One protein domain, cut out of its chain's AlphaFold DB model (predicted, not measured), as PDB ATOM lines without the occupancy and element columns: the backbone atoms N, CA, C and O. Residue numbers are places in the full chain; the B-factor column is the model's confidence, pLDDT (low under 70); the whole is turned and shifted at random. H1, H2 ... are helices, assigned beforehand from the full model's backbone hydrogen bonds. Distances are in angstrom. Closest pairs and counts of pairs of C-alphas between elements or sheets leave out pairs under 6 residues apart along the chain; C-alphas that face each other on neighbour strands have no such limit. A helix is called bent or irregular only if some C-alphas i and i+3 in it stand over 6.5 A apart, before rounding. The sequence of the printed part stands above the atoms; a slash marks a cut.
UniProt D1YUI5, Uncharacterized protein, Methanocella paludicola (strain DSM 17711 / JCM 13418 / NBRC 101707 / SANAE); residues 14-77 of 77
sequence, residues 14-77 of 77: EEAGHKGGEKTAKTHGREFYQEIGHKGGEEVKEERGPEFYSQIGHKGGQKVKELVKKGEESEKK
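Overview. This is residues 14 to 77 of the 77 residues of an uncharacterized protein of Methanocella paludicola (strain DSM 17711 / JCM 13418 / NBRC 101707 / SANAE) (UniProt D1YUI5). An open V is made by the two arms of one bent helix, H2a and H2b, and a shorter helix, H1, sits at the far end of H2a, turned off from it; there is no packed core. The printed part has 64 residues with two named helices, H1 then H2, and no named strand: all helix. It is extended, with a radius of gyration of the C-alphas of 19.3 A and spans of 53 by 33 by 20 A.

Arrangement. Start with H1, residues 14 to 27, which is apart from both arms of H2, residues 30 to 75. By its hydrogen bonds H2 was assigned as one helix, but it is bent: C-alphas 47 and 50 are 9.7 A apart. Its arms H2a, residues 30 to 47, and H2b, residues 50 to 75, are near each other and about perpendicular, at 76 degrees. In H1, H2a and H2b every O i to N i+4 pair is within hydrogen-bond range.

Along the chain. Find C-alpha 14 at (154.503, 283.015, 114.072); from there H1 runs 20.1 A. H2a runs 25.9 A from C-alpha 30, and H2b 38.1 A to C-alpha 75 at (139.162, 246.117, 100.759).

Size, cuts and confidence. The C-alphas farthest apart, Thr 27 and Lys 77, are 53.8 A apart. The printed part has no cut, and the link from H1 to H2 is tight. Look at residues 76 to 77 for pLDDT under 70.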
ATOM      1  N   GLU A  14     153.963 284.188 114.753       83.19
ATOM      2  CA  GLU A  14     154.503 283.015 114.072       83.19
ATOM      3  C   GLU A  14     155.992 283.187 113.749       83.19
ATOM      4  O   GLU A  14     156.809 282.345 114.120       83.19
ATOM      5  N   GLU A  15     156.377 284.320 113.154       83.75
ATOM      6  CA  GLU A  15     157.782 284.631 112.866       83.75
ATOM      7  C   GLU A  15     158.626 284.759 114.141       83.75
ATOM      8  O   GLU A  15     159.783 284.329 114.173       83.75
ATOM      9  N   ALA A  16     158.057 285.319 115.213       85.62
ATOM     10  CA  ALA A  16     158.715 285.401 116.512       85.62
ATOM     11  C   ALA A  16     158.941 284.006 117.115       85.62
ATOM     12  O   ALA A  16     160.039 283.720 117.603       85.62
ATOM     13  N   GLY A  17     157.936 283.128 117.031       85.31
ATOM     14  CA  GLY A  17     158.027 281.737 117.471       85.31
ATOM     15  C   GLY A  17     159.072 280.947 116.686       85.31
ATOM     16  O   GLY A  17     159.951 280.329 117.287       85.31
ATOM     17  N   HIS A  18     159.043 281.040 115.353       87.44
ATOM     18  CA  HIS A  18     160.011 280.376 114.479       87.44
ATOM     19  C   HIS A  18     161.442 280.826 114.783       87.44
ATOM     20  O   HIS A  18     162.322 280.008 115.049       87.44
ATOM     21  N   LYS A  19     161.674 282.141 114.841       86.94
ATOM     22  CA  LYS A  19     162.999 282.706 115.120       86.94
ATOM     23  C   LYS A  19     163.499 282.373 116.528       86.94
ATOM     24  O   LYS A  19     164.705 282.210 116.723       86.94
ATOM     25  N   GLY A  20     162.599 282.289 117.505       85.06
ATOM     26  CA  GLY A  20     162.906 281.813 118.854       85.06
ATOM     27  C   GLY A  20     163.350 280.351 118.847       85.06
ATOM     28  O   GLY A  20     164.424 280.040 119.359       85.06
ATOM     29  N   GLY A  21     162.578 279.481 118.193       85.38
ATOM     30  CA  GLY A  21     162.892 278.059 118.042       85.38
ATOM     31  C   GLY A  21     164.222 277.815 117.331       85.38
ATOM     32  O   GLY A  21     165.051 277.059 117.829       85.38
ATOM     33  N   GLU A  22     164.479 278.517 116.224       84.75
ATOM     34  CA  GLU A  22     165.747 278.430 115.492       84.75
ATOM     35  C   GLU A  22     166.954 278.837 116.338       84.75
ATOM     36  O   GLU A  22     168.023 278.237 116.229       84.75
ATOM     37  N   LYS A  23     166.817 279.880 117.165       84.50
ATOM     38  CA  LYS A  23     167.890 280.296 118.069       84.50
ATOM     39  C   LYS A  23     168.152 279.233 119.123       84.50
ATOM     40  O   LYS A  23     169.307 278.869 119.305       84.50
ATOM     41  N   THR A  24     167.101 278.724 119.763       83.00
ATOM     42  CA  THR A  24     167.218 277.669 120.774       83.00
ATOM     43  C   THR A  24     167.851 276.412 120.187       83.00
ATOM     44  O   THR A  24     168.770 275.879 120.794       83.00
ATOM     45  N   ALA A  25     167.452 275.997 118.984       82.94
ATOM     46  CA  ALA A  25     168.018 274.834 118.301       82.94
ATOM     47  C   ALA A  25     169.495 275.018 117.900       82.94
ATOM     48  O   ALA A  25     170.240 274.046 117.822       82.94
ATOM     49  N   LYS A  26     169.933 276.258 117.639       82.62
ATOM     50  CA  LYS A  26     171.340 276.575 117.337       82.62
ATOM     51  C   LYS A  26     172.217 276.631 118.589       82.62
ATOM     52  O   LYS A  26     173.414 276.385 118.485       82.62
ATOM     53  N   THR A  27     171.654 276.991 119.743       80.81
ATOM     54  CA  THR A  27     172.408 277.143 120.998       80.81
ATOM     55  C   THR A  27     172.356 275.913 121.894       80.81
ATOM     56  O   THR A  27     173.283 275.701 122.670       80.81
ATOM     57  N   HIS A  28     171.305 275.102 121.791       79.69
ATOM     58  CA  HIS A  28     171.091 273.940 122.641       79.69
ATOM     59  C   HIS A  28     171.171 272.648 121.831       79.69
ATOM     60  O   HIS A  28     170.513 272.490 120.804       79.69
ATOM     61  N   GLY A  29     171.992 271.715 122.313       83.19
ATOM     62  CA  GLY A  29     172.177 270.404 121.701       83.19
ATOM     63  C   GLY A  29     171.130 269.375 122.130       83.19
ATOM     64  O   GLY A  29     170.164 269.665 122.834       83.19
ATOM     65  N   ARG A  30     171.364 268.122 121.732       81.69
ATOM     66  CA  ARG A  30     170.500 266.970 122.042       81.69
ATOM     67  C   ARG A  30     170.240 266.794 123.543       81.69
ATOM     68  O   ARG A  30     169.120 266.465 123.921       81.69
ATOM     69  N   GLU A  31     171.251 267.027 124.371       83.69
ATOM     70  CA  GLU A  31     171.190 266.833 125.827       83.69
ATOM     71  C   GLU A  31     170.162 267.759 126.495       83.69
ATOM     72  O   GLU A  31     169.413 267.322 127.362       83.69
ATOM     73  N   PHE A  32     170.025 268.999 126.015       86.81
ATOM     74  CA  PHE A  32     169.037 269.956 126.524       86.81
ATOM     75  C   PHE A  32     167.598 269.471 126.327       86.81
ATOM     76  O   PHE A  32     166.784 269.497 127.246       86.81
ATOM     77  N   TYR A  33     167.278 268.978 125.129       85.00
ATOM     78  CA  TYR A  33     165.944 268.450 124.849       85.00
ATOM     79  C   TYR A  33     165.684 267.125 125.567       85.00
ATOM     80  O   TYR A  33     164.544 266.845 125.935       85.00
ATOM     81  N   GLN A  34     166.725 266.319 125.785       86.19
ATOM     82  CA  GLN A  34     166.623 265.097 126.577       86.19
ATOM     83  C   GLN A  34     166.305 265.400 128.041       86.19
ATOM     84  O   GLN A  34     165.406 264.768 128.586       86.19
ATOM     85  N   GLU A  35     166.969 266.382 128.651       88.12
ATOM     86  CA  GLU A  35     166.703 266.786 130.034       88.12
ATOM     87  C   GLU A  35     165.285 267.353 130.194       88.12
ATOM     88  O   GLU A  35     164.551 266.934 131.088       88.12
ATOM     89  N   ILE A  36     164.852 268.234 129.284       88.56
ATOM     90  CA  ILE A  36     163.488 268.788 129.300       88.56
ATOM     91  C   ILE A  36     162.446 267.681 129.127       88.56
ATOM     92  O   ILE A  36     161.449 267.647 129.848       88.56
ATOM     93  N   GLY A  37     162.676 266.765 128.184       84.06
ATOM     94  CA  GLY A  37     161.793 265.627 127.958       84.06
ATOM     95  C   GLY A  37     161.731 264.687 129.162       84.06
ATOM     96  O   GLY A  37     160.644 264.246 129.530       84.06
ATOM     97  N   HIS A  38     162.873 264.418 129.801       87.06
ATOM     98  CA  HIS A  38     162.945 263.597 131.008       87.06
ATOM     99  C   HIS A  38     162.169 264.246 132.151       87.06
ATOM    100  O   HIS A  38     161.277 263.619 132.711       87.06
ATOM    101  N   LYS A  39     162.435 265.525 132.432       90.31
ATOM    102  CA  LYS A  39     161.764 266.273 133.498       90.31
ATOM    103  C   LYS A  39     160.249 266.339 133.296       90.31
ATOM    104  O   LYS A  39     159.500 266.072 134.229       90.31
ATOM    105  N   GLY A  40     159.795 266.636 132.078       84.94
ATOM    106  CA  GLY A  40     158.365 266.628 131.761       84.94
ATOM    107  C   GLY A  40     157.740 265.236 131.895       84.94
ATOM    108  O   GLY A  40     156.619 265.101 132.374       84.94
ATOM    109  N   GLY A  41     158.470 264.186 131.509       83.06
ATOM    110  CA  GLY A  41     158.031 262.804 131.680       83.06
ATOM    111  C   GLY A  41     157.919 262.386 133.145       83.06
ATOM    112  O   GLY A  41     156.950 261.723 133.509       83.06
ATOM    113  N   GLU A  42     158.876 262.783 133.983       84.00
ATOM    114  CA  GLU A  42     158.849 262.514 135.423       84.00
ATOM    115  C   GLU A  42     157.705 263.242 136.123       84.00
ATOM    116  O   GLU A  42     156.981 262.611 136.887       84.00
ATOM    117  N   GLU A  43     157.470 264.515 135.804       85.88
ATOM    118  CA  GLU A  43     156.368 265.289 136.388       85.88
ATOM    119  C   GLU A  43     155.001 264.694 136.028       85.88
ATOM    120  O   GLU A  43     154.151 264.487 136.893       85.88
ATOM    121  N   VAL A  44     154.807 264.308 134.763       84.25
ATOM    122  CA  VAL A  44     153.579 263.626 134.328       84.25
ATOM    123  C   VAL A  44     153.421 262.274 135.022       84.25
ATOM    124  O   VAL A  44     152.311 261.904 135.414       84.25
ATOM    125  N   LYS A  45     154.513 261.524 135.182       82.31
ATOM    126  CA  LYS A  45     154.505 260.233 135.874       82.31
ATOM    127  C   LYS A  45     154.160 260.386 137.355       82.31
ATOM    128  O   LYS A  45     153.436 259.537 137.871       82.31
ATOM    129  N   GLU A  46     154.649 261.432 138.014       82.75
ATOM    130  CA  GLU A  46     154.347 261.728 139.415       82.75
ATOM    131  C   GLU A  46     152.891 262.181 139.593       82.75
ATOM    132  O   GLU A  46     152.184 261.636 140.437       82.75
ATOM    133  N   GLU A  47     152.399 263.096 138.748       82.88
ATOM    134  CA  GLU A  47     151.032 263.630 138.839       82.88
ATOM    135  C   GLU A  47     149.963 262.581 138.491       82.88
ATOM    136  O   GLU A  47     148.919 262.490 139.139       82.88
ATOM    137  N   ARG A  48     150.184 261.814 137.418       82.88
ATOM    138  CA  ARG A  48     149.146 260.966 136.809       82.88
ATOM    139  C   ARG A  48     149.311 259.482 137.110       82.88
ATOM    140  O   ARG A  48     148.358 258.717 136.944       82.88
ATOM    141  N   GLY A  49     150.500 259.070 137.537       84.06
ATOM    142  CA  GLY A  49     150.790 257.691 137.898       84.06
ATOM    143  C   GLY A  49     150.725 256.694 136.727       84.06
ATOM    144  O   GLY A  49     150.584 257.057 135.555       84.06
ATOM    145  N   PRO A  50     150.838 255.388 137.026       80.38
ATOM    146  CA  PRO A  50     150.908 254.327 136.018       80.38
ATOM    147  C   PRO A  50     149.603 254.129 135.228       80.38
ATOM    148  O   PRO A  50     149.640 253.690 134.076       80.38
ATOM    149  N   GLU A  51     148.450 254.481 135.805       82.06
ATOM    150  CA  GLU A  51     147.148 254.341 135.137       82.06
ATOM    151  C   GLU A  51     147.033 255.204 133.879       82.06
ATOM    152  O   GLU A  51     146.411 254.802 132.898       82.06
ATOM    153  N   PHE A  52     147.682 256.365 133.862       85.00
ATOM    154  CA  PHE A  52     147.680 257.266 132.717       85.00
ATOM    155  C   PHE A  52     148.354 256.660 131.485       85.00
ATOM    156  O   PHE A  52     147.798 256.702 130.387       85.00
ATOM    157  N   TYR A  53     149.504 256.012 131.666       81.56
ATOM    158  CA  TYR A  53     150.188 255.315 130.576       81.56
ATOM    159  C   TYR A  53     149.392 254.102 130.090       81.56
ATOM    160  O   TYR A  53     149.329 253.857 128.885       81.56
ATOM    161  N   SER A  54     148.725 253.391 131.004       86.19
ATOM    162  CA  SER A  54     147.820 252.290 130.657       86.19
ATOM    163  C   SER A  54     146.648 252.776 129.795       86.19
ATOM    164  O   SER A  54     146.365 252.206 128.739       86.19
ATOM    165  N   GLN A  55     146.021 253.897 130.167       86.19
ATOM    166  CA  GLN A  55     144.933 254.505 129.398       86.19
ATOM    167  C   GLN A  55     145.387 254.999 128.018       86.19
ATOM    168  O   GLN A  55     144.690 254.767 127.028       86.19
ATOM    169  N   ILE A  56     146.556 255.645 127.928       89.56
ATOM    170  CA  ILE A  56     147.129 256.085 126.645       89.56
ATOM    171  C   ILE A  56     147.413 254.880 125.747       89.56
ATOM    172  O   ILE A  56     147.017 254.885 124.579       89.56
ATOM    173  N   GLY A  57     148.044 253.834 126.286       87.12
ATOM    174  CA  GLY A  57     148.332 252.603 125.554       87.12
ATOM    175  C   GLY A  57     147.060 251.917 125.059       87.12
ATOM    176  O   GLY A  57     146.957 251.573 123.881       87.12
ATOM    177  N   HIS A  58     146.049 251.801 125.924       90.12
ATOM    178  CA  HIS A  58     144.751 251.245 125.558       90.12
ATOM    179  C   HIS A  58     144.087 252.059 124.440       90.12
ATOM    180  O   HIS A  58     143.672 251.498 123.429       90.12
ATOM    181  N   LYS A  59     144.042 253.392 124.562       91.25
ATOM    182  CA  LYS A  59     143.450 254.275 123.546       91.25
ATOM    183  C   LYS A  59     144.186 254.189 122.204       91.25
ATOM    184  O   LYS A  59     143.537 254.146 121.159       91.25
ATOM    185  N   GLY A  60     145.517 254.116 122.227       89.69
ATOM    186  CA  GLY A  60     146.338 253.908 121.033       89.69
ATOM    187  C   GLY A  60     146.039 252.573 120.349       89.69
ATOM    188  O   GLY A  60     145.778 252.540 119.146       89.69
ATOM    189  N   GLY A  61     145.984 251.484 121.118       91.50
ATOM    190  CA  GLY A  61     145.655 250.151 120.606       91.50
ATOM    191  C   GLY A  61     144.251 250.064 120.002       91.50
ATOM    192  O   GLY A  61     144.080 249.508 118.917       91.50
ATOM    193  N   GLN A  62     143.253 250.675 120.648       91.31
ATOM    194  CA  GLN A  62     141.892 250.770 120.105       91.31
ATOM    195  C   GLN A  62     141.879 251.515 118.764       91.31
ATOM    196  O   GLN A  62     141.214 251.077 117.827       91.31
ATOM    197  N   LYS A  63     142.659 252.600 118.634       91.25
ATOM    198  CA  LYS A  63     142.734 253.354 117.379       91.25
ATOM    199  C   LYS A  63     143.362 252.541 116.252       91.25
ATOM    200  O   LYS A  63     142.844 252.557 115.141       91.25
ATOM    201  N   VAL A  64     144.434 251.801 116.536       92.12
ATOM    202  CA  VAL A  64     145.050 250.888 115.559       92.12
ATOM    203  C   VAL A  64     144.050 249.818 115.128       92.12
ATOM    204  O   VAL A  64     143.859 249.609 113.935       92.12
ATOM    205  N   LYS A  65     143.350 249.193 116.081       90.69
ATOM    206  CA  LYS A  65     142.329 248.179 115.792       90.69
ATOM    207  C   LYS A  65     141.202 248.718 114.904       90.69
ATOM    208  O   LYS A  65     140.781 248.037 113.975       90.69
ATOM    209  N   GLU A  66     140.731 249.936 115.168       90.94
ATOM    210  CA  GLU A  66     139.717 250.613 114.350       90.94
ATOM    211  C   GLU A  66     140.217 250.878 112.923       90.94
ATOM    212  O   GLU A  66     139.495 250.623 111.962       90.94
ATOM    213  N   LEU A  67     141.458 251.354 112.775       92.19
ATOM    214  CA  LEU A  67     142.061 251.621 111.467       92.19
ATOM    215  C   LEU A  67     142.254 250.341 110.651       92.19
ATOM    216  O   LEU A  67     141.947 250.341 109.461       92.19
ATOM    217  N   VAL A  68     142.709 249.260 111.288       90.62
ATOM    218  CA  VAL A  68     142.861 247.945 110.648       90.62
ATOM    219  C   VAL A  68     141.505 247.436 110.173       90.62
ATOM    220  O   VAL A  68     141.350 247.152 108.990       90.62
ATOM    221  N   LYS A  69     140.493 247.434 111.052       88.62
ATOM    222  CA  LYS A  69     139.137 247.002 110.697       88.62
ATOM    223  C   LYS A  69     138.572 247.816 109.527       88.62
ATOM    224  O   LYS A  69     138.027 247.248 108.587       88.62
ATOM    225  N   LYS A  70     138.737 249.143 109.555       89.50
ATOM    226  CA  LYS A  70     138.291 250.033 108.474       89.50
ATOM    227  C   LYS A  70     139.016 249.749 107.155       89.50
ATOM    228  O   LYS A  70     138.395 249.859 106.100       89.50
ATOM    229  N   GLY A  71     140.304 249.411 107.206       88.06
ATOM    230  CA  GLY A  71     141.078 248.960 106.047       88.06
ATOM    231  C   GLY A  71     140.494 247.682 105.449       88.06
ATOM    232  O   GLY A  71     140.102 247.686 104.288       88.06
ATOM    233  N   GLU A  72     140.297 246.652 106.274       86.94
ATOM    234  CA  GLU A  72     139.722 245.370 105.845       86.94
ATOM    235  C   GLU A  72     138.298 245.511 105.276       86.94
ATOM    236  O   GLU A  72     137.934 244.831 104.318       86.94
ATOM    237  N   GLU A  73     137.469 246.389 105.852       82.38
ATOM    238  CA  GLU A  73     136.121 246.691 105.344       82.38
ATOM    239  C   GLU A  73     136.150 247.476 104.023       82.38
ATOM    240  O   GLU A  73     135.243 247.327 103.206       82.38
ATOM    241  N   SER A  74     137.187 248.287 103.795       79.81
ATOM    242  CA  SER A  74     137.365 249.037 102.544       79.81
ATOM    243  C   SER A  74     137.912 248.165 101.412       79.81
ATOM    244  O   SER A  74     137.636 248.455 100.257       79.81
ATOM    245  N   GLU A  75     138.654 247.100 101.731       74.06
ATOM    246  CA  GLU A  75     139.162 246.117 100.759       74.06
ATOM    247  C   GLU A  75     138.113 245.070 100.349       74.06
ATOM    248  O   GLU A  75     138.229 244.446  99.298       74.06
ATOM    249  N   LYS A  76     137.080 244.868 101.177       69.62
ATOM    250  CA  LYS A  76     135.960 243.948 100.904       69.62
ATOM    251  C   LYS A  76     134.798 244.594 100.141       69.62
ATOM    252  O   LYS A  76     133.832 243.894  99.835       69.62
ATOM    253  N   LYS A  77     134.863 245.901  99.885       57.50
ATOM    254  CA  LYS A  77     133.865 246.671  99.137       57.50
ATOM    255  C   LYS A  77     134.340 246.916  97.710       57.50
ATOM    256  O   LYS A  77     133.474 246.850  96.812       57.50
TER     257      LYS A  77